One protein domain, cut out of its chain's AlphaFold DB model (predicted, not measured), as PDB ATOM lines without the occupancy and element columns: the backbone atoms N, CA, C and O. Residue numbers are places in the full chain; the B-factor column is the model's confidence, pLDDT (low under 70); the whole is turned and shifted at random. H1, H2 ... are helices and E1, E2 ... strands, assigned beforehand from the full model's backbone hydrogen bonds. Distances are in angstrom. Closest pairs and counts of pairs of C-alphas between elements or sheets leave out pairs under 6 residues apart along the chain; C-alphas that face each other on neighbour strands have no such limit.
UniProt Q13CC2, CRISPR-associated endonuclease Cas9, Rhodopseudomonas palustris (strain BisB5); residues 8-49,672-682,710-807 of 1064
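AT A GLANCE: This is residues 8 to 49, 672 to 682 and 710 to 807 of the 1064 residues of the protein "CRISPR-associated endonuclease Cas9" of Rhodopseudomonas palustris (strain BisB5) (UniProt Q13CC2). A twisted three-stranded sheet has H4 packed slantwise on one face over E1 and E2, with H6 over E3 on that same face. H2 crosses H4 on its side away from the sheet, while H1 and E4 lie beyond the E1 edge and H5 reaches away from the sheet. The printed part has 151 residues with six named helices and four named strands, in the order E1 E2 E3 H1 E4 H2 H3 H4 H5 H6; the class is mixed, and the sheet, E1 - E2 - E3, is antiparallel. The whole is compact, with a radius of gyration of the C-alphas of 16.4 A and spans of 49 by 41 by 35 A.

HOW THE PARTS SIT: E1, residues 8 to 14, E2, residues 18 to 26, and E3, residues 31 to 40, form a meander, each strand the antiparallel neighbour of the one before, in two hairpins. N 11 and O 22 are 2.8 A apart between E1 and E2, and N 21 and O 37 are 2.9 A apart between E2 and E3, both within hydrogen-bond range. The sheet is twisted, its C-alphas up to 4.1 A off the best plane. H4, residues 744 to 754, is on the sheet at a height of 6.0 A; its closest C-alphas to E1 are those of Ala 753 and Gly 11, 4.0 A. H6, residues 789 to 798, is on the same face at a height of 9.0 A, and these two helices make two layers with the sheet. H4 and H6 touch at Val 747 and Val 793, closest C-alphas 6.8 A, running opposite ways at a shallow tilt of 33 degrees, only just short of steep. H4 is the hub: it touches H2, residues 716 to 725, about perpendicular at 88 degrees, closest C-alphas Leu 752 and Thr 719, 6.4 A. H3, residues 728 to 732, only just touches H4, with 3 pairs of C-alphas within 8 A, the closest Lys 732 and His 744, 6.3 A. H1, residues 672 to 682, only grazes the sheet with residues 672 to 675. E4, residues 711 to 715, pairs with no named strand. H5, residues 757 to 772, touches no helix but is near H2. Each O i to N i+4 pair is within hydrogen-bond range in H2, H4, H5 and H6; H1 has 6 of 7, and H3 0 of 1 but 2 of 2 O i to N i+3 pairs.

IN THESE COORDINATES: E1 begins at C-alpha 8 (24.050, 18.418, -20.865); E2 measures 25.5 A and E3 27.4 A. H5 measures 22.5 A and H4 15.4 A. H6 ends at C-alpha 798 (25.276, 8.335, -0.877).

THE WHOLE: The C-alphas farthest apart, of Ile 46 and Glu 773, are 49.9 A apart. Residues 50 to 671 and 683 to 709 are not printed, with C-alpha gaps of 23.6 A and 10.1 A. The links H3 to H4 and H5 to H6 are long. Mean pLDDT of the printed part is 79.7; 41 residues are under 70, among them 760 to 782.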
ATOM      1  N   ARG A   8      23.999  19.749 -21.478       92.94
ATOM      2  CA  ARG A   8      24.050  18.418 -20.865       92.94
ATOM      3  C   ARG A   8      25.441  17.812 -21.007       92.94
ATOM      4  O   ARG A   8      25.933  17.575 -22.114       92.94
ATOM      5  N   ILE A   9      26.083  17.535 -19.877       94.44
ATOM      6  CA  ILE A   9      27.482  17.106 -19.812       94.44
ATOM      7  C   ILE A   9      27.581  15.719 -19.187       94.44
ATOM      8  O   ILE A   9      27.104  15.500 -18.075       94.44
ATOM      9  N   LEU A  10      28.262  14.796 -19.870       96.62
ATOM     10  CA  LEU A  10      28.630  13.487 -19.332       96.62
ATOM     11  C   LEU A  10      30.093  13.481 -18.882       96.62
ATOM     12  O   LEU A  10      31.011  13.512 -19.706       96.62
ATOM     13  N   GLY A  11      30.316  13.379 -17.575       96.06
ATOM     14  CA  GLY A  11      31.620  13.087 -16.984       96.06
ATOM     15  C   GLY A  11      31.887  11.585 -16.904       96.06
ATOM     16  O   GLY A  11      31.002  10.813 -16.533       96.06
ATOM     17  N   ILE A  12      33.106  11.162 -17.249       95.38
ATOM     18  CA  ILE A  12      33.534   9.756 -17.229       95.38
ATOM     19  C   ILE A  12      34.869   9.627 -16.489       95.38
ATOM     20  O   ILE A  12      35.913  10.044 -17.003       95.38
ATOM     21  N   ASP A  13      34.831   8.977 -15.324       92.69
ATOM     22  CA  ASP A  13      36.010   8.499 -14.595       92.69
ATOM     23  C   ASP A  13      36.261   7.026 -14.956       92.69
ATOM     24  O   ASP A  13      35.559   6.119 -14.497       92.69
ATOM     25  N   LEU A  14      37.233   6.776 -15.837       89.75
ATOM     26  CA  LEU A  14      37.563   5.426 -16.292       89.75
ATOM     27  C   LEU A  14      38.797   4.891 -15.563       89.75
ATOM     28  O   LEU A  14      39.910   5.366 -15.775       89.75
ATOM     29  N   GLY A  15      38.607   3.813 -14.805       81.88
ATOM     30  CA  GLY A  15      39.667   3.001 -14.219       81.88
ATOM     31  C   GLY A  15      39.912   1.682 -14.966       81.88
ATOM     32  O   GLY A  15      39.284   1.357 -15.974       81.88
ATOM     33  N   ILE A  16      40.822   0.858 -14.434       77.12
ATOM     34  CA  ILE A  16      41.113  -0.484 -14.981       77.12
ATOM     35  C   ILE A  16      39.987  -1.510 -14.767       77.12
ATOM     36  O   ILE A  16      39.961  -2.539 -15.445       77.12
ATOM     37  N   ALA A  17      39.118  -1.266 -13.785       82.44
ATOM     38  CA  ALA A  17      38.093  -2.195 -13.300       82.44
ATOM     39  C   ALA A  17      36.775  -1.484 -12.939       82.44
ATOM     40  O   ALA A  17      35.846  -2.114 -12.435       82.44
ATOM     41  N   SER A  18      36.693  -0.178 -13.176       88.12
ATOM     42  CA  SER A  18      35.549   0.662 -12.835       88.12
ATOM     43  C   SER A  18      35.364   1.747 -13.891       88.12
ATOM     44  O   SER A  18      36.310   2.155 -14.563       88.12
ATOM     45  N   CYS A  19      34.120   2.172 -14.067       93.75
ATOM     46  CA  CYS A  19      33.725   3.315 -14.873       93.75
ATOM     47  C   CYS A  19      32.692   4.099 -14.061       93.75
ATOM     48  O   CYS A  19      31.527   3.693 -13.992       93.75
ATOM     49  N   GLY A  20      33.133   5.176 -13.416       95.62
ATOM     50  CA  GLY A  20      32.251   6.183 -12.842       95.62
ATOM     51  C   GLY A  20      31.672   7.051 -13.949       95.62
ATOM     52  O   GLY A  20      32.368   7.382 -14.914       95.62
ATOM     53  N   TRP A  21      30.395   7.394 -13.844       97.38
ATOM     54  CA  TRP A  21      29.729   8.276 -14.795       97.38
ATOM     55  C   TRP A  21      28.774   9.225 -14.070       97.38
ATOM     56  O   TRP A  21      28.174   8.861 -13.058       97.38
ATOM     57  N   GLY A  22      28.645  10.443 -14.592       97.00
ATOM     58  CA  GLY A  22      27.731  11.458 -14.074       97.00
ATOM     59  C   GLY A  22      27.224  12.349 -15.198       97.00
ATOM     60  O   GLY A  22      28.023  12.833 -15.999       97.00
ATOM     61  N   VAL A  23      25.909  12.532 -15.268       97.19
ATOM     62  CA  VAL A  23      25.228  13.436 -16.195       97.19
ATOM     63  C   VAL A  23      24.753  14.643 -15.403       97.19
ATOM     64  O   VAL A  23      24.024  14.494 -14.422       97.19
ATOM     65  N   ILE A  24      25.164  15.825 -15.840       95.44
ATOM     66  CA  ILE A  24      24.719  17.096 -15.272       95.44
ATOM     67  C   ILE A  24      24.149  17.983 -16.371       95.44
ATOM     68  O   ILE A  24      24.507  17.839 -17.543       95.44
ATOM     69  N   GLU A  25      23.315  18.927 -15.973       93.19
ATOM     70  CA  GLU A  25      22.895  20.054 -16.795       93.19
ATOM     71  C   GLU A  25      23.419  21.339 -16.174       93.19
ATOM     72  O   GLU A  25      23.315  21.525 -14.964       93.19
ATOM     73  N   VAL A  26      24.044  22.190 -16.986       86.69
ATOM     74  CA  VAL A  26      24.708  23.411 -16.514       86.69
ATOM     75  C   VAL A  26      24.354  24.584 -17.424       86.69
ATOM     76  O   VAL A  26      24.501  24.483 -18.644       86.69
ATOM     77  N   GLY A  27      23.904  25.684 -16.820       78.56
ATOM     78  CA  GLY A  27      23.790  27.019 -17.415       78.56
ATOM     79  C   GLY A  27      24.896  27.956 -16.904       78.56
ATOM     80  O   GLY A  27      25.858  27.508 -16.284       78.56
ATOM     81  N   GLU A  28      24.789  29.269 -17.136       66.56
ATOM     82  CA  GLU A  28      25.840  30.224 -16.723       66.56
ATOM     83  C   GLU A  28      26.018  30.347 -15.197       66.56
ATOM     84  O   GLU A  28      27.145  30.525 -14.732       66.56
ATOM     85  N   ALA A  29      24.936  30.223 -14.419       66.25
ATOM     86  CA  ALA A  29      24.946  30.379 -12.955       66.25
ATOM     87  C   ALA A  29      24.120  29.318 -12.195       66.25
ATOM     88  O   ALA A  29      23.945  29.415 -10.980       66.25
ATOM     89  N   SER A  30      23.604  28.305 -12.892       80.69
ATOM     90  CA  SER A  30      22.768  27.244 -12.328       80.69
ATOM     91  C   SER A  30      23.170  25.882 -12.888       80.69
ATOM     92  O   SER A  30      23.735  25.776 -13.979       80.69
ATOM     93  N   GLY A  31      22.885  24.823 -12.140       87.94
ATOM     94  CA  GLY A  31      23.091  23.465 -12.612       87.94
ATOM     95  C   GLY A  31      22.345  22.446 -11.770       87.94
ATOM     96  O   GLY A  31      21.900  22.744 -10.664       87.94
ATOM     97  N   SER A  32      22.184  21.248 -12.317       93.12
ATOM     98  CA  SER A  32      21.562  20.121 -11.629       93.12
ATOM     99  C   SER A  32      22.237  18.804 -12.009       93.12
ATOM    100  O   SER A  32      22.827  18.660 -13.087       93.12
ATOM    101  N   ILE A  33      22.171  17.827 -11.105       95.12
ATOM    102  CA  ILE A  33      22.606  16.456 -11.380       95.12
ATOM    103  C   ILE A  33      21.405  15.683 -11.918       95.12
ATOM    104  O   ILE A  33      20.421  15.509 -11.210       95.12
ATOM    105  N   ILE A  34      21.508  15.184 -13.150       95.38
ATOM    106  CA  ILE A  34      20.447  14.387 -13.782       95.38
ATOM    107  C   ILE A  34      20.532  12.932 -13.329       95.38
ATOM    108  O   ILE A  34      19.533  12.321 -12.964       95.38
ATOM    109  N   ALA A  35      21.738  12.360 -13.364       95.12
ATOM    110  CA  ALA A  35      21.978  10.984 -12.947       95.12
ATOM    111  C   ALA A  35      23.464  10.723 -12.705       95.12
ATOM    112  O   ALA A  35      24.334  11.375 -13.283       95.12
ATOM    113  N   SER A  36      23.777   9.716 -11.894       96.69
ATOM    114  CA  SER A  36      25.145   9.221 -11.754       96.69
ATOM    115  C   SER A  36      25.163   7.741 -11.405       96.69
ATOM    116  O   SER A  36      24.163   7.173 -10.968       96.69
ATOM    117  N   GLY A  37      26.313   7.101 -11.593       96.75
ATOM    118  CA  GLY A  37      26.476   5.710 -11.214       96.75
ATOM    119  C   GLY A  37      27.894   5.200 -11.392       96.75
ATOM    120  O   GLY A  37      28.797   5.888 -11.875       96.75
ATOM    121  N   VAL A  38      28.090   3.940 -11.006       96.62
ATOM    122  CA  VAL A  38      29.374   3.247 -11.137       96.62
ATOM    123  C   VAL A  38      29.145   1.873 -11.741       96.62
ATOM    124  O   VAL A  38      28.338   1.087 -11.244       96.62
ATOM    125  N   ARG A  39      29.898   1.563 -12.799       95.88
ATOM    126  CA  ARG A  39      29.971   0.218 -13.373       95.88
ATOM    127  C   ARG A  39      31.335  -0.398 -13.092       95.88
ATOM    128  O   ARG A  39      32.331  -0.015 -13.701       95.88
ATOM    129  N   CYS A  40      31.362  -1.407 -12.234       92.44
ATOM    130  CA  CYS A  40      32.536  -2.217 -11.941       92.44
ATOM    131  C   CYS A  40      32.564  -3.491 -12.797       92.44
ATOM    132  O   CYS A  40      31.546  -4.136 -13.075       92.44
ATOM    133  N   PHE A  41      33.760  -3.871 -13.231       88.38
ATOM    134  CA  PHE A  41      34.001  -5.016 -14.098       88.38
ATOM    135  C   PHE A  41      35.366  -5.640 -13.824       88.38
ATOM    136  O   PHE A  41      36.285  -5.012 -13.309       88.38
ATOM    137  N   ASP A  42      35.529  -6.893 -14.234       80.75
ATOM    138  CA  ASP A  42      36.785  -7.596 -13.998       80.75
ATOM    139  C   ASP A  42      37.895  -7.095 -14.904       80.75
ATOM    140  O   ASP A  42      37.863  -7.297 -16.129       80.75
ATOM    141  N   ALA A  43      38.940  -6.560 -14.284       76.69
ATOM    142  CA  ALA A  43      40.222  -6.460 -14.946       76.69
ATOM    143  C   ALA A  43      40.729  -7.884 -15.274       76.69
ATOM    144  O   ALA A  43      40.647  -8.792 -14.440       76.69
ATOM    145  N   PRO A  44      41.273  -8.134 -16.479       75.62
ATOM    146  CA  PRO A  44      41.849  -9.425 -16.853       75.62
ATOM    147  C   PRO A  44      43.231  -9.648 -16.208       75.62
ATOM    148  O   PRO A  44      44.177 -10.064 -16.880       75.62
ATOM    149  N   LEU A  45      43.326  -9.397 -14.903       70.81
ATOM    150  CA  LEU A  45      44.521  -9.462 -14.070       70.81
ATOM    151  C   LEU A  45      44.406 -10.586 -13.038       70.81
ATOM    152  O   LEU A  45      43.308 -11.004 -12.682       70.81
ATOM    153  N   ILE A  46      45.535 -11.114 -12.593       64.12
ATOM    154  CA  ILE A  46      45.606 -12.049 -11.472       64.12
ATOM    155  C   ILE A  46      45.576 -11.226 -10.190       64.12
ATOM    156  O   ILE A  46      46.473 -10.417  -9.978       64.12
ATOM    157  N   ASP A  47      44.585 -11.463  -9.333       57.03
ATOM    158  CA  ASP A  47      44.324 -10.636  -8.148       57.03
ATOM    159  C   ASP A  47      45.551 -10.503  -7.224       57.03
ATOM    160  O   ASP A  47      45.806  -9.426  -6.704       57.03
ATOM    161  N   LYS A  48      46.365 -11.563  -7.090       52.72
ATOM    162  CA  LYS A  48      47.565 -11.577  -6.227       52.72
ATOM    163  C   LYS A  48      48.801 -10.894  -6.816       52.72
ATOM    164  O   LYS A  48      49.634 -10.421  -6.062       52.72
ATOM    165  N   THR A  49      48.984 -10.937  -8.137       53.50
ATOM    166  CA  THR A  49      50.248 -10.511  -8.777       53.50
ATOM    167  C   THR A  49      50.088  -9.290  -9.673       53.50
ATOM    168  O   THR A  49      51.077  -8.748 -10.157       53.50
ATOM    169  N   THR A 672      41.803   5.748 -21.681       86.94
ATOM    170  CA  THR A 672      41.156   7.069 -21.694       86.94
ATOM    171  C   THR A 672      41.496   7.863 -22.949       86.94
ATOM    172  O   THR A 672      40.617   8.502 -23.525       86.94
ATOM    173  N   ARG A 673      42.739   7.777 -23.448       87.62
ATOM    174  CA  ARG A 673      43.111   8.375 -24.740       87.62
ATOM    175  C   ARG A 673      42.332   7.757 -25.902       87.62
ATOM    176  O   ARG A 673      41.829   8.499 -26.739       87.62
ATOM    177  N   LEU A 674      42.237   6.427 -25.956       89.62
ATOM    178  CA  LEU A 674      41.469   5.737 -26.996       89.62
ATOM    179  C   LEU A 674      39.975   6.055 -26.901       89.62
ATOM    180  O   LEU A 674      39.345   6.259 -27.932       89.62
ATOM    181  N   LEU A 675      39.428   6.145 -25.684       91.50
ATOM    182  CA  LEU A 675      38.044   6.555 -25.462       91.50
ATOM    183  C   LEU A 675      37.805   7.970 -25.993       91.50
ATOM    184  O   LEU A 675      36.856   8.175 -26.735       91.50
ATOM    185  N   ALA A 676      38.678   8.930 -25.672       91.12
ATOM    186  CA  ALA A 676      38.556  10.297 -26.172       91.12
ATOM    187  C   ALA A 676      38.628  10.367 -27.705       91.12
ATOM    188  O   ALA A 676      37.842  11.085 -28.318       91.12
ATOM    189  N   ASP A 677      39.550   9.622 -28.324       89.38
ATOM    190  CA  ASP A 677      39.674   9.564 -29.784       89.38
ATOM    191  C   ASP A 677      38.419   8.925 -30.421       89.38
ATOM    192  O   ASP A 677      37.963   9.392 -31.460       89.38
ATOM    193  N   GLU A 678      37.816   7.909 -29.794       91.19
ATOM    194  CA  GLU A 678      36.587   7.272 -30.287       91.19
ATOM    195  C   GLU A 678      35.336   8.134 -30.089       91.19
ATOM    196  O   GLU A 678      34.519   8.248 -31.000       91.19
ATOM    197  N   LEU A 679      35.199   8.809 -28.943       91.31
ATOM    198  CA  LEU A 679      34.087   9.733 -28.718       91.31
ATOM    199  C   LEU A 679      34.125  10.910 -29.691       91.31
ATOM    200  O   LEU A 679      33.071  11.328 -30.141       91.31
ATOM    201  N   LYS A 680      35.309  11.412 -30.069       90.31
ATOM    202  CA  LYS A 680      35.423  12.462 -31.099       90.31
ATOM    203  C   LYS A 680      34.887  12.019 -32.459       90.31
ATOM    204  O   LYS A 680      34.393  12.855 -33.200       90.31
ATOM    205  N   ARG A 681      34.993  10.726 -32.785       88.44
ATOM    206  CA  ARG A 681      34.424  10.161 -34.019       88.44
ATOM    207  C   ARG A 681      32.922   9.941 -33.898       88.44
ATOM    208  O   ARG A 681      32.192  10.234 -34.831       88.44
ATOM    209  N   MET A 682      32.468   9.421 -32.756       88.12
ATOM    210  CA  MET A 682      31.041   9.191 -32.499       88.12
ATOM    211  C   MET A 682      30.247  10.499 -32.350       88.12
ATOM    212  O   MET A 682      29.059  10.527 -32.647       88.12
ATOM    213  N   ARG A 710      32.975  18.922 -28.968       90.00
ATOM    214  CA  ARG A 710      32.106  18.219 -27.998       90.00
ATOM    215  C   ARG A 710      32.816  17.340 -26.966       90.00
ATOM    216  O   ARG A 710      32.237  16.979 -25.949       90.00
ATOM    217  N   VAL A 711      34.071  16.960 -27.202       91.19
ATOM    218  CA  VAL A 711      34.796  16.009 -26.334       91.19
ATOM    219  C   VAL A 711      35.999  16.674 -25.688       91.19
ATOM    220  O   VAL A 711      36.992  16.965 -26.362       91.19
ATOM    221  N   PHE A 712      35.965  16.831 -24.370       87.62
ATOM    222  CA  PHE A 712      36.991  17.491 -23.574       87.62
ATOM    223  C   PHE A 712      37.709  16.510 -22.661       87.62
ATOM    224  O   PHE A 712      37.142  15.572 -22.107       87.62
ATOM    225  N   THR A 713      39.004  16.746 -22.494       85.44
ATOM    226  CA  THR A 713      39.851  15.910 -21.651       85.44
ATOM    227  C   THR A 713      40.391  16.748 -20.508       85.44
ATOM    228  O   THR A 713      41.003  17.785 -20.771       85.44
ATOM    229  N   ARG A 714      40.190  16.311 -19.265       79.06
ATOM    230  CA  ARG A 714      40.531  17.076 -18.059       79.06
ATOM    231  C   ARG A 714      41.744  16.462 -17.345       79.06
ATOM    232  O   ARG A 714      41.791  15.240 -17.208       79.06
ATOM    233  N   PRO A 715      42.743  17.258 -16.917       67.62
ATOM    234  CA  PRO A 715      43.880  16.739 -16.158       67.62
ATOM    235  C   PRO A 715      43.462  16.239 -14.770       67.62
ATOM    236  O   PRO A 715      42.902  17.006 -13.989       67.62
ATOM    237  N   GLY A 716      43.814  14.998 -14.422       65.62
ATOM    238  CA  GLY A 716      43.483  14.404 -13.113       65.62
ATOM    239  C   GLY A 716      44.029  15.170 -11.896       65.62
ATOM    240  O   GLY A 716      43.442  15.188 -10.817       65.62
ATOM    241  N   ALA A 717      45.150  15.877 -12.066       60.50
ATOM    242  CA  ALA A 717      45.684  16.746 -11.017       60.50
ATOM    243  C   ALA A 717      44.727  17.907 -10.681       60.50
ATOM    244  O   ALA A 717      44.581  18.262  -9.515       60.50
ATOM    245  N   ILE A 718      44.046  18.466 -11.686       65.44
ATOM    246  CA  ILE A 718      43.119  19.593 -11.508       65.44
ATOM    247  C   ILE A 718      41.817  19.111 -10.886       65.44
ATOM    248  O   ILE A 718      41.338  19.725  -9.942       65.44
ATOM    249  N   THR A 719      41.281  17.983 -11.351       72.25
ATOM    250  CA  THR A 719      40.044  17.409 -10.801       72.25
ATOM    251  C   THR A 719      40.217  17.059  -9.325       72.25
ATOM    252  O   THR A 719      39.330  17.322  -8.519       72.25
ATOM    253  N   SER A 720      41.398  16.570  -8.928       69.75
ATOM    254  CA  SER A 720      41.715  16.335  -7.519       69.75
ATOM    255  C   SER A 720      41.808  17.620  -6.690       69.75
ATOM    256  O   SER A 720      41.406  17.599  -5.527       69.75
ATOM    257  N   LYS A 721      42.353  18.715  -7.241       67.31
ATOM    258  CA  LYS A 721      42.396  20.017  -6.551       67.31
ATOM    259  C   LYS A 721      40.987  20.612  -6.416       67.31
ATOM    260  O   LYS A 721      40.608  21.006  -5.319       67.31
ATOM    261  N   LEU A 722      40.187  20.573  -7.484       76.75
ATOM    262  CA  LEU A 722      38.788  21.017  -7.494       76.75
ATOM    263  C   LEU A 722      37.921  20.240  -6.505       76.75
ATOM    264  O   LEU A 722      37.197  20.838  -5.717       76.75
ATOM    265  N   ARG A 723      38.055  18.910  -6.461       82.62
ATOM    266  CA  ARG A 723      37.353  18.069  -5.482       82.62
ATOM    267  C   ARG A 723      37.652  18.493  -4.040       82.62
ATOM    268  O   ARG A 723      36.760  18.448  -3.197       82.62
ATOM    269  N   ARG A 724      38.891  18.909  -3.746       76.62
ATOM    270  CA  ARG A 724      39.271  19.438  -2.428       76.62
ATOM    271  C   ARG A 724      38.667  20.820  -2.178       76.62
ATOM    272  O   ARG A 724      38.084  21.007  -1.116       76.62
ATOM    273  N   ALA A 725      38.765  21.734  -3.142       73.88
ATOM    274  CA  ALA A 725      38.208  23.086  -3.042       73.88
ATOM    275  C   ALA A 725      36.684  23.072  -2.820       73.88
ATOM    276  O   ALA A 725      36.168  23.790  -1.975       73.88
ATOM    277  N   TRP A 726      35.967  22.168  -3.490       85.44
ATOM    278  CA  TRP A 726      34.519  21.991  -3.324       85.44
ATOM    279  C   TRP A 726      34.129  21.166  -2.085       85.44
ATOM    280  O   TRP A 726      32.963  20.824  -1.897       85.44
ATOM    281  N   GLY A 727      35.097  20.795  -1.240       82.38
ATOM    282  CA  GLY A 727      34.871  20.046  -0.004       82.38
ATOM    283  C   GLY A 727      34.501  18.565  -0.189       82.38
ATOM    284  O   GLY A 727      34.293  17.848   0.787       82.38
ATOM    285  N   LEU A 728      34.476  18.055  -1.417       85.38
ATOM    286  CA  LEU A 728      34.100  16.671  -1.734       85.38
ATOM    287  C   LEU A 728      35.164  15.634  -1.336       85.38
ATOM    288  O   LEU A 728      34.892  14.436  -1.328       85.38
ATOM    289  N   GLU A 729      36.378  16.065  -0.986       79.19
ATOM    290  CA  GLU A 729      37.456  15.167  -0.550       79.19
ATOM    291  C   GLU A 729      37.100  14.402   0.739       79.19
ATOM    292  O   GLU A 729      37.490  13.242   0.885       79.19
ATOM    293  N   GLY A 730      36.313  15.017   1.631       72.62
ATOM    294  CA  GLY A 730      35.822  14.380   2.859       72.62
ATOM    295  C   GLY A 730      34.844  13.229   2.604       72.62
ATOM    296  O   GLY A 730      34.758  12.320   3.414       72.62
ATOM    297  N   LEU A 731      34.180  13.177   1.443       78.25
ATOM    298  CA  LEU A 731      33.307  12.046   1.090       78.25
ATOM    299  C   LEU A 731      34.098  10.765   0.774       78.25
ATOM    300  O   LEU A 731      33.541   9.673   0.743       78.25
ATOM    301  N   LYS A 732      35.409  10.887   0.527       72.00
ATOM    302  CA  LYS A 732      36.302   9.757   0.220       72.00
ATOM    303  C   LYS A 732      37.110   9.306   1.434       72.00
ATOM    304  O   LYS A 732      37.844   8.318   1.326       72.00
ATOM    305  N   LYS A 733      37.057  10.055   2.542       69.94
ATOM    306  CA  LYS A 733      37.944   9.870   3.689       69.94
ATOM    307  C   LYS A 733      37.225  10.062   5.019       69.94
ATOM    308  O   LYS A 733      36.599  11.090   5.227       69.94
ATOM    309  N   GLN A 734      37.443   9.134   5.941       66.12
ATOM    310  CA  GLN A 734      37.066   9.250   7.348       66.12
ATOM    311  C   GLN A 734      38.356   9.278   8.177       66.12
ATOM    312  O   GLN A 734      39.260   8.482   7.922       66.12
ATOM    313  N   ASP A 735      38.507  10.255   9.075       58.16
ATOM    314  CA  ASP A 735      39.721  10.463   9.891       58.16
ATOM    315  C   ASP A 735      41.029  10.504   9.071       58.16
ATOM    316  O   ASP A 735      42.069   9.959   9.441       58.16
ATOM    317  N   GLY A 736      40.961  11.093   7.872       56.94
ATOM    318  CA  GLY A 736      42.085  11.166   6.932       56.94
ATOM    319  C   GLY A 736      42.418   9.856   6.202       56.94
ATOM    320  O   GLY A 736      43.225   9.876   5.265       56.94
ATOM    321  N   LYS A 737      41.774   8.734   6.548       57.84
ATOM    322  CA  LYS A 737      41.926   7.425   5.889       57.84
ATOM    323  C   LYS A 737      40.888   7.241   4.789       57.84
ATOM    324  O   LYS A 737      39.761   7.700   4.906       57.84
ATOM    325  N   ARG A 738      41.273   6.581   3.692       66.31
ATOM    326  CA  ARG A 738      40.363   6.316   2.569       66.31
ATOM    327  C   ARG A 738      39.319   5.282   2.983       66.31
ATOM    328  O   ARG A 738      39.689   4.244   3.515       66.31
ATOM    329  N   VAL A 739      38.054   5.564   2.690       74.25
ATOM    330  CA  VAL A 739      36.961   4.604   2.875       74.25
ATOM    331  C   VAL A 739      36.922   3.656   1.672       74.25
ATOM    332  O   VAL A 739      37.025   4.094   0.521       74.25
ATOM    333  N   GLU A 740      36.801   2.359   1.939       76.38
ATOM    334  CA  GLU A 740      36.682   1.289   0.941       76.38
ATOM    335  C   GLU A 740      35.270   1.277   0.329       76.38
ATOM    336  O   GLU A 740      34.466   0.398   0.615       76.38
ATOM    337  N   ASP A 741      34.949   2.267  -0.508       87.38
ATOM    338  CA  ASP A 741      33.627   2.423  -1.134       87.38
ATOM    339  C   ASP A 741      33.753   2.801  -2.615       87.38
ATOM    340  O   ASP A 741      34.205   3.898  -2.923       87.38
ATOM    341  N   ASP A 742      33.322   1.944  -3.545       89.06
ATOM    342  CA  ASP A 742      33.448   2.168  -4.995       89.06
ATOM    343  C   ASP A 742      32.592   3.340  -5.516       89.06
ATOM    344  O   ASP A 742      32.836   3.823  -6.627       89.06
ATOM    345  N   ARG A 743      31.625   3.846  -4.736       93.00
ATOM    346  CA  ARG A 743      30.773   4.986  -5.122       93.00
ATOM    347  C   ARG A 743      31.564   6.274  -5.356       93.00
ATOM    348  O   ARG A 743      31.113   7.139  -6.106       93.00
ATOM    349  N   HIS A 744      32.781   6.382  -4.816       88.06
ATOM    350  CA  HIS A 744      33.648   7.541  -5.045       88.06
ATOM    351  C   HIS A 744      33.992   7.790  -6.523       88.06
ATOM    352  O   HIS A 744      34.319   8.920  -6.882       88.06
ATOM    353  N   HIS A 745      33.910   6.770  -7.383       90.12
ATOM    354  CA  HIS A 745      34.087   6.937  -8.827       90.12
ATOM    355  C   HIS A 745      32.991   7.815  -9.451       90.12
ATOM    356  O   HIS A 745      33.258   8.561 -10.388       90.12
ATOM    357  N   ALA A 746      31.762   7.782  -8.920       94.62
ATOM    358  CA  ALA A 746      30.701   8.693  -9.353       94.62
ATOM    359  C   ALA A 746      30.965  10.131  -8.887       94.62
ATOM    360  O   ALA A 746      30.740  11.062  -9.652       94.62
ATOM    361  N   VAL A 747      31.515  10.316  -7.677       93.75
ATOM    362  CA  VAL A 747      31.960  11.642  -7.198       93.75
ATOM    363  C   VAL A 747      32.996  12.227  -8.158       93.75
ATOM    364  O   VAL A 747      32.857  13.366  -8.593       93.75
ATOM    365  N   ASP A 748      34.009  11.440  -8.533       91.44
ATOM    366  CA  ASP A 748      35.044  11.878  -9.475       91.44
ATOM    367  C   ASP A 748      34.450  12.188 -10.866       91.44
ATOM    368  O   ASP A 748      34.802  13.200 -11.474       91.44
ATOM    369  N   ALA A 749      33.485  11.390 -11.338       94.69
ATOM    370  CA  ALA A 749      32.774  11.633 -12.594       94.69
ATOM    371  C   ALA A 749      31.920  12.914 -12.582       94.69
ATOM    372  O   ALA A 749      31.920  13.651 -13.567       94.69
ATOM    373  N   LEU A 750      31.235  13.222 -11.478       95.50
ATOM    374  CA  LEU A 750      30.464  14.461 -11.320       95.50
ATOM    375  C   LEU A 750      31.380  15.689 -11.252       95.50
ATOM    376  O   LEU A 750      31.106  16.700 -11.895       95.50
ATOM    377  N   VAL A 751      32.521  15.581 -10.559       91.81
ATOM    378  CA  VAL A 751      33.561  16.623 -10.556       91.81
ATOM    379  C   VAL A 751      34.094  16.872 -11.971       91.81
ATOM    380  O   VAL A 751      34.245  18.021 -12.391       91.81
ATOM    381  N   LEU A 752      34.354  15.802 -12.730       91.19
ATOM    382  CA  LEU A 752      34.779  15.885 -14.130       91.19
ATOM    383  C   LEU A 752      33.732  16.576 -15.001       91.19
ATOM    384  O   LEU A 752      34.084  17.475 -15.767       91.19
ATOM    385  N   ALA A 753      32.464  16.182 -14.874       93.25
ATOM    386  CA  ALA A 753      31.360  16.786 -15.611       93.25
ATOM    387  C   ALA A 753      31.280  18.296 -15.330       93.25
ATOM    388  O   ALA A 753      31.268  19.093 -16.266       93.25
ATOM    389  N   ALA A 754      31.374  18.699 -14.061       90.94
ATOM    390  CA  ALA A 754      31.301  20.100 -13.648       90.94
ATOM    391  C   ALA A 754      32.549  20.937 -14.000       90.94
ATOM    392  O   ALA A 754      32.528  22.165 -13.914       90.94
ATOM    393  N   THR A 755      33.649  20.306 -14.428       85.38
ATOM    394  CA  THR A 755      34.870  21.016 -14.833       85.38
ATOM    395  C   THR A 755      34.744  21.546 -16.268       85.38
ATOM    396  O   THR A 755      35.211  20.906 -17.214       85.38
ATOM    397  N   THR A 756      34.110  22.704 -16.459       80.00
ATOM    398  CA  THR A 756      33.953  23.360 -17.777       80.00
ATOM    399  C   THR A 756      35.255  24.010 -18.276       80.00
ATOM    400  O   THR A 756      36.212  24.182 -17.520       80.00
ATOM    401  N   GLU A 757      35.333  24.376 -19.565       72.94
ATOM    402  CA  GLU A 757      36.506  25.098 -20.101       72.94
ATOM    403  C   GLU A 757      36.663  26.504 -19.513       72.94
ATOM    404  O   GLU A 757      37.782  26.885 -19.182       72.94
ATOM    405  N   SER A 758      35.564  27.238 -19.313       71.00
ATOM    406  CA  SER A 758      35.583  28.557 -18.660       71.00
ATOM    407  C   SER A 758      36.177  28.471 -17.251       71.00
ATOM    408  O   SER A 758      37.087  29.228 -16.912       71.00
ATOM    409  N   LEU A 759      35.740  27.483 -16.460       71.88
ATOM    410  CA  LEU A 759      36.291  27.235 -15.130       71.88
ATOM    411  C   LEU A 759      37.785  26.888 -15.193       71.88
ATOM    412  O   LEU A 759      38.581  27.434 -14.434       71.88
ATOM    413  N   LEU A 760      38.175  25.997 -16.108       68.25
ATOM    414  CA  LEU A 760      39.565  25.575 -16.266       68.25
ATOM    415  C   LEU A 760      40.486  26.746 -16.648       68.25
ATOM    416  O   LEU A 760      41.574  26.875 -16.086       68.25
ATOM    417  N   ASN A 761      40.056  27.590 -17.587       65.88
ATOM    418  CA  ASN A 761      40.812  28.755 -18.041       65.88
ATOM    419  C   ASN A 761      40.957  29.783 -16.919       65.88
ATOM    420  O   ASN A 761      42.071  30.225 -16.651       65.88
ATOM    421  N   ARG A 762      39.866  30.089 -16.204       66.25
ATOM    422  CA  ARG A 762      39.878  31.000 -15.051       66.25
ATOM    423  C   ARG A 762      40.853  30.538 -13.970       66.25
ATOM    424  O   ARG A 762      41.699  31.313 -13.547       66.25
ATOM    425  N   LEU A 763      40.798  29.256 -13.603       61.34
ATOM    426  CA  LEU A 763      41.717  28.659 -12.631       61.34
ATOM    427  C   LEU A 763      43.167  28.701 -13.098       61.34
ATOM    428  O   LEU A 763      44.068  28.932 -12.300       61.34
ATOM    429  N   THR A 764      43.406  28.467 -14.387       57.50
ATOM    430  CA  THR A 764      44.759  28.517 -14.947       57.50
ATOM    431  C   THR A 764      45.325  29.935 -14.866       57.50
ATOM    432  O   THR A 764      46.476  30.095 -14.471       57.50
ATOM    433  N   VAL A 765      44.522  30.955 -15.189       60.41
ATOM    434  CA  VAL A 765      44.910  32.372 -15.077       60.41
ATOM    435  C   VAL A 765      45.159  32.760 -13.619       60.41
ATOM    436  O   VAL A 765      46.187  33.359 -13.318       60.41
ATOM    437  N   GLU A 766      44.276  32.364 -12.705       58.75
ATOM    438  CA  GLU A 766      44.389  32.676 -11.277       58.75
ATOM    439  C   GLU A 766      45.617  32.020 -10.626       58.75
ATOM    440  O   GLU A 766      46.343  32.669  -9.873       58.75
ATOM    441  N   VAL A 767      45.911  30.757 -10.962       53.22
ATOM    442  CA  VAL A 767      47.136  30.070 -10.517       53.22
ATOM    443  C   VAL A 767      48.378  30.775 -11.066       53.22
ATOM    444  O   VAL A 767      49.291  31.070 -10.302       53.22
ATOM    445  N   GLN A 768      48.400  31.115 -12.359       53.22
ATOM    446  CA  GLN A 768      49.527  31.836 -12.967       53.22
ATOM    447  C   GLN A 768      49.742  33.221 -12.348       53.22
ATOM    448  O   GLN A 768      50.883  33.656 -12.206       53.22
ATOM    449  N   GLN A 769      48.668  33.925 -11.990       56.31
ATOM    450  CA  GLN A 769      48.746  35.219 -11.323       56.31
ATOM    451  C   GLN A 769      49.324  35.084  -9.908       56.31
ATOM    452  O   GLN A 769      50.259  35.798  -9.562       56.31
ATOM    453  N   ARG A 770      48.851  34.114  -9.118       54.09
ATOM    454  CA  ARG A 770      49.357  33.871  -7.756       54.09
ATOM    455  C   ARG A 770      50.805  33.377  -7.727       54.09
ATOM    456  O   ARG A 770      51.557  33.774  -6.841       54.09
ATOM    457  N   GLU A 771      51.212  32.568  -8.710       50.09
ATOM    458  CA  GLU A 771      52.616  32.179  -8.908       50.09
ATOM    459  C   GLU A 771      53.505  33.405  -9.172       50.09
ATOM    460  O   GLU A 771      54.585  33.509  -8.593       50.09
ATOM    461  N   ARG A 772      53.045  34.364  -9.994       53.34
ATOM    462  CA  ARG A 772      53.758  35.639 -10.222       53.34
ATOM    463  C   ARG A 772      53.837  36.501  -8.960       53.34
ATOM    464  O   ARG A 772      54.813  37.219  -8.788       53.34
ATOM    465  N   GLU A 773      52.837  36.413  -8.088       53.16
ATOM    466  CA  GLU A 773      52.788  37.095  -6.787       53.16
ATOM    467  C   GLU A 773      53.594  36.373  -5.684       53.16
ATOM    468  O   GLU A 773      53.634  36.844  -4.549       53.16
ATOM    469  N   GLY A 774      54.227  35.225  -5.974       42.53
ATOM    470  CA  GLY A 774      55.030  34.467  -5.004       42.53
ATOM    471  C   GLY A 774      54.221  33.777  -3.894       42.53
ATOM    472  O   GLY A 774      54.791  33.368  -2.881       42.53
ATOM    473  N   ARG A 775      52.900  33.640  -4.058       46.72
ATOM    474  CA  ARG A 775      52.000  32.991  -3.089       46.72
ATOM    475  C   ARG A 775      51.961  31.473  -3.308       46.72
ATOM    476  O   ARG A 775      52.030  31.005  -4.442       46.72
ATOM    477  N   GLN A 776      51.840  30.691  -2.227       43.75
ATOM    478  CA  GLN A 776      51.697  29.231  -2.334       43.75
ATOM    479  C   GLN A 776      50.379  28.831  -3.029       43.75
ATOM    480  O   GLN A 776      49.361  29.517  -2.941       43.75
ATOM    481  N   ASP A 777      50.441  27.709  -3.748       48.00
ATOM    482  CA  ASP A 777      49.427  27.161  -4.659       48.00
ATOM    483  C   ASP A 777      48.211  26.568  -3.909       48.00
ATOM    484  O   ASP A 777      47.984  25.356  -3.897       48.00
ATOM    485  N   ASP A 778      47.416  27.438  -3.282       52.00
ATOM    486  CA  ASP A 778      46.221  27.075  -2.519       52.00
ATOM    487  C   ASP A 778      44.935  27.388  -3.314       52.00
ATOM    488  O   ASP A 778      44.331  28.458  -3.226       52.00
ATOM    489  N   ILE A 779      44.471  26.409  -4.103       51.88
ATOM    490  CA  ILE A 779      43.207  26.452  -4.888       51.88
ATOM    491  C   ILE A 779      41.945  26.391  -3.981       51.88
ATOM    492  O   ILE A 779      40.823  26.218  -4.446       51.88
ATOM    493  N   PHE A 780      42.082  26.557  -2.665       53.53
ATOM    494  CA  PHE A 780      41.003  26.349  -1.688       53.53
ATOM    495  C   PHE A 780      39.832  27.346  -1.773       53.53
ATOM    496  O   PHE A 780      38.788  27.081  -1.190       53.53
ATOM    497  N   HIS A 781      39.961  28.443  -2.527       58.16
ATOM    498  CA  HIS A 781      38.937  29.492  -2.648       58.16
ATOM    499  C   HIS A 781      38.133  29.455  -3.964       58.16
ATOM    500  O   HIS A 781      37.466  30.428  -4.307       58.16
ATOM    501  N   CYS A 782      38.180  28.353  -4.720       66.25
ATOM    502  CA  CYS A 782      37.383  28.211  -5.942       66.25
ATOM    503  C   CYS A 782      35.885  28.048  -5.617       66.25
ATOM    504  O   CYS A 782      35.510  27.161  -4.845       66.25
ATOM    505  N   SER A 783      35.024  28.864  -6.238       71.25
ATOM    506  CA  SER A 783      33.570  28.740  -6.108       71.25
ATOM    507  C   SER A 783      33.063  27.385  -6.621       71.25
ATOM    508  O   SER A 783      33.625  26.777  -7.539       71.25
ATOM    509  N   GLN A 784      31.998  26.882  -5.991       83.62
ATOM    510  CA  GLN A 784      31.317  25.675  -6.457       83.62
ATOM    511  C   GLN A 784      30.648  25.932  -7.821       83.62
ATOM    512  O   GLN A 784      30.291  27.076  -8.104       83.62
ATOM    513  N   PRO A 785      30.454  24.892  -8.655       83.50
ATOM    514  CA  PRO A 785      29.804  25.015  -9.963       83.50
ATOM    515  C   PRO A 785      28.422  25.678  -9.907       83.50
ATOM    516  O   PRO A 785      28.071  26.433 -10.806       83.50
ATOM    517  N   TRP A 786      27.667  25.418  -8.838       87.25
ATOM    518  CA  TRP A 786      26.435  26.109  -8.468       87.25
ATOM    519  C   TRP A 786      26.251  26.057  -6.938       87.25
ATOM    520  O   TRP A 786      26.904  25.241  -6.268       87.25
ATOM    521  N   PRO A 787      25.388  26.911  -6.354       87.19
ATOM    522  CA  PRO A 787      25.068  26.853  -4.930       87.19
ATOM    523  C   PRO A 787      24.508  25.479  -4.539       87.19
ATOM    524  O   PRO A 787      23.559  25.001  -5.146       87.19
ATOM    525  N   GLY A 788      25.093  24.835  -3.525       87.94
ATOM    526  CA  GLY A 788      24.626  23.528  -3.042       87.94
ATOM    527  C   GLY A 788      25.218  22.303  -3.750       87.94
ATOM    528  O   GLY A 788      24.931  21.188  -3.317       87.94
ATOM    529  N   PHE A 789      26.116  22.469  -4.734       90.44
ATOM    530  CA  PHE A 789      26.717  21.357  -5.491       90.44
ATOM    531  C   PHE A 789      27.243  20.218  -4.607       90.44
ATOM    532  O   PHE A 789      26.994  19.044  -4.874       90.44
ATOM    533  N   ARG A 790      27.948  20.543  -3.516       91.31
ATOM    534  CA  ARG A 790      28.428  19.533  -2.566       91.31
ATOM    535  C   ARG A 790      27.299  18.661  -2.005       91.31
ATOM    536  O   ARG A 790      27.467  17.446  -1.899       91.31
ATOM    537  N   VAL A 791      26.197  19.289  -1.603       91.12
ATOM    538  CA  VAL A 791      25.043  18.615  -0.996       91.12
ATOM    539  C   VAL A 791      24.345  17.753  -2.040       91.12
ATOM    540  O   VAL A 791      24.041  16.598  -1.752       91.12
ATOM    541  N   ASP A 792      24.193  18.258  -3.266       92.94
ATOM    542  CA  ASP A 792      23.608  17.506  -4.379       92.94
ATOM    543  C   ASP A 792      24.425  16.253  -4.703       92.94
ATOM    544  O   ASP A 792      23.867  15.162  -4.841       92.94
ATOM    545  N   VAL A 793      25.756  16.377  -4.766       93.94
ATOM    546  CA  VAL A 793      26.660  15.236  -4.981       93.94
ATOM    547  C   VAL A 793      26.529  14.231  -3.840       93.94
ATOM    548  O   VAL A 793      26.394  13.036  -4.095       93.94
ATOM    549  N   GLN A 794      26.554  14.689  -2.586       92.81
ATOM    550  CA  GLN A 794      26.442  13.805  -1.428       92.81
ATOM    551  C   GLN A 794      25.105  13.053  -1.424       92.81
ATOM    552  O   GLN A 794      25.109  11.829  -1.307       92.81
ATOM    553  N   ARG A 795      23.988  13.765  -1.613       92.31
ATOM    554  CA  ARG A 795      22.639  13.190  -1.651       92.31
ATOM    555  C   ARG A 795      22.475  12.218  -2.815       92.31
ATOM    556  O   ARG A 795      21.961  11.127  -2.616       92.31
ATOM    557  N   THR A 796      22.960  12.567  -4.005       93.94
ATOM    558  CA  THR A 796      22.852  11.696  -5.187       93.94
ATOM    559  C   THR A 796      23.688  10.427  -5.026       93.94
ATOM    560  O   THR A 796      23.224   9.328  -5.318       93.94
ATOM    561  N   VAL A 797      24.936  10.555  -4.566       93.31
ATOM    562  CA  VAL A 797      25.873   9.424  -4.502       93.31
ATOM    563  C   VAL A 797      25.585   8.516  -3.309       93.31
ATOM    564  O   VAL A 797      25.561   7.294  -3.454       93.31
ATOM    565  N   TYR A 798      25.371   9.091  -2.129       91.88
ATOM    566  CA  TYR A 798      25.276   8.335  -0.877       91.88
ATOM    567  C   TYR A 798      23.846   8.195  -0.353       91.88
ATOM    568  O   TYR A 798      23.613   7.324   0.482       91.88
ATOM    569  N   GLY A 799      22.900   8.960  -0.898       90.00
ATOM    570  CA  GLY A 799      21.502   8.969  -0.481       90.00
ATOM    571  C   GLY A 799      21.207   9.979   0.628       90.00
ATOM    572  O   GLY A 799      22.075  10.723   1.091       90.00
ATOM    573  N   SER A 800      19.950   9.981   1.051       86.56
ATOM    574  CA  SER A 800      19.404  10.646   2.235       86.56
ATOM    575  C   SER A 800      18.301   9.771   2.838       86.56
ATOM    576  O   SER A 800      17.955   8.740   2.270       86.56
ATOM    577  N   GLU A 801      17.701  10.185   3.955       79.81
ATOM    578  CA  GLU A 801      16.591   9.449   4.592       79.81
ATOM    579  C   GLU A 801      15.429   9.160   3.625       79.81
ATOM    580  O   GLU A 801      14.794   8.114   3.696       79.81
ATOM    581  N   THR A 802      15.191  10.070   2.678       80.06
ATOM    582  CA  THR A 802      14.087  10.012   1.713       80.06
ATOM    583  C   THR A 802      14.481   9.549   0.306       80.06
ATOM    584  O   THR A 802      13.599   9.367  -0.529       80.06
ATOM    585  N   MET A 803      15.775   9.364   0.004       80.94
ATOM    586  CA  MET A 803      16.235   8.942  -1.329       80.94
ATOM    587  C   MET A 803      17.421   7.974  -1.255       80.94
ATOM    588  O   MET A 803      18.424   8.289  -0.612       80.94
ATOM    589  N   PRO A 804      17.376   6.828  -1.958       86.19
ATOM    590  CA  PRO A 804      18.508   5.912  -2.004       86.19
ATOM    591  C   PRO A 804      19.682   6.522  -2.782       86.19
ATOM    592  O   PRO A 804      19.494   7.221  -3.776       86.19
ATOM    593  N   GLY A 805      20.907   6.226  -2.343       90.75
ATOM    594  CA  GLY A 805      22.121   6.565  -3.089       90.75
ATOM    595  C   GLY A 805      22.326   5.674  -4.317       90.75
ATOM    596  O   GLY A 805      21.523   4.791  -4.622       90.75
ATOM    597  N   ILE A 806      23.452   5.857  -5.011       94.25
ATOM    598  CA  ILE A 806      23.733   5.080  -6.222       94.25
ATOM    599  C   ILE A 806      23.929   3.593  -5.926       94.25
ATOM    600  O   ILE A 806      24.609   3.196  -4.973       94.25
ATOM    601  N   PHE A 807      23.437   2.770  -6.850       95.00
ATOM    602  CA  PHE A 807      23.677   1.340  -6.842       95.00
ATOM    603  C   PHE A 807      24.917   0.983  -7.671       95.00
ATOM    604  O   PHE A 807      24.929   1.122  -8.898       95.00
TER     605      PHE A 807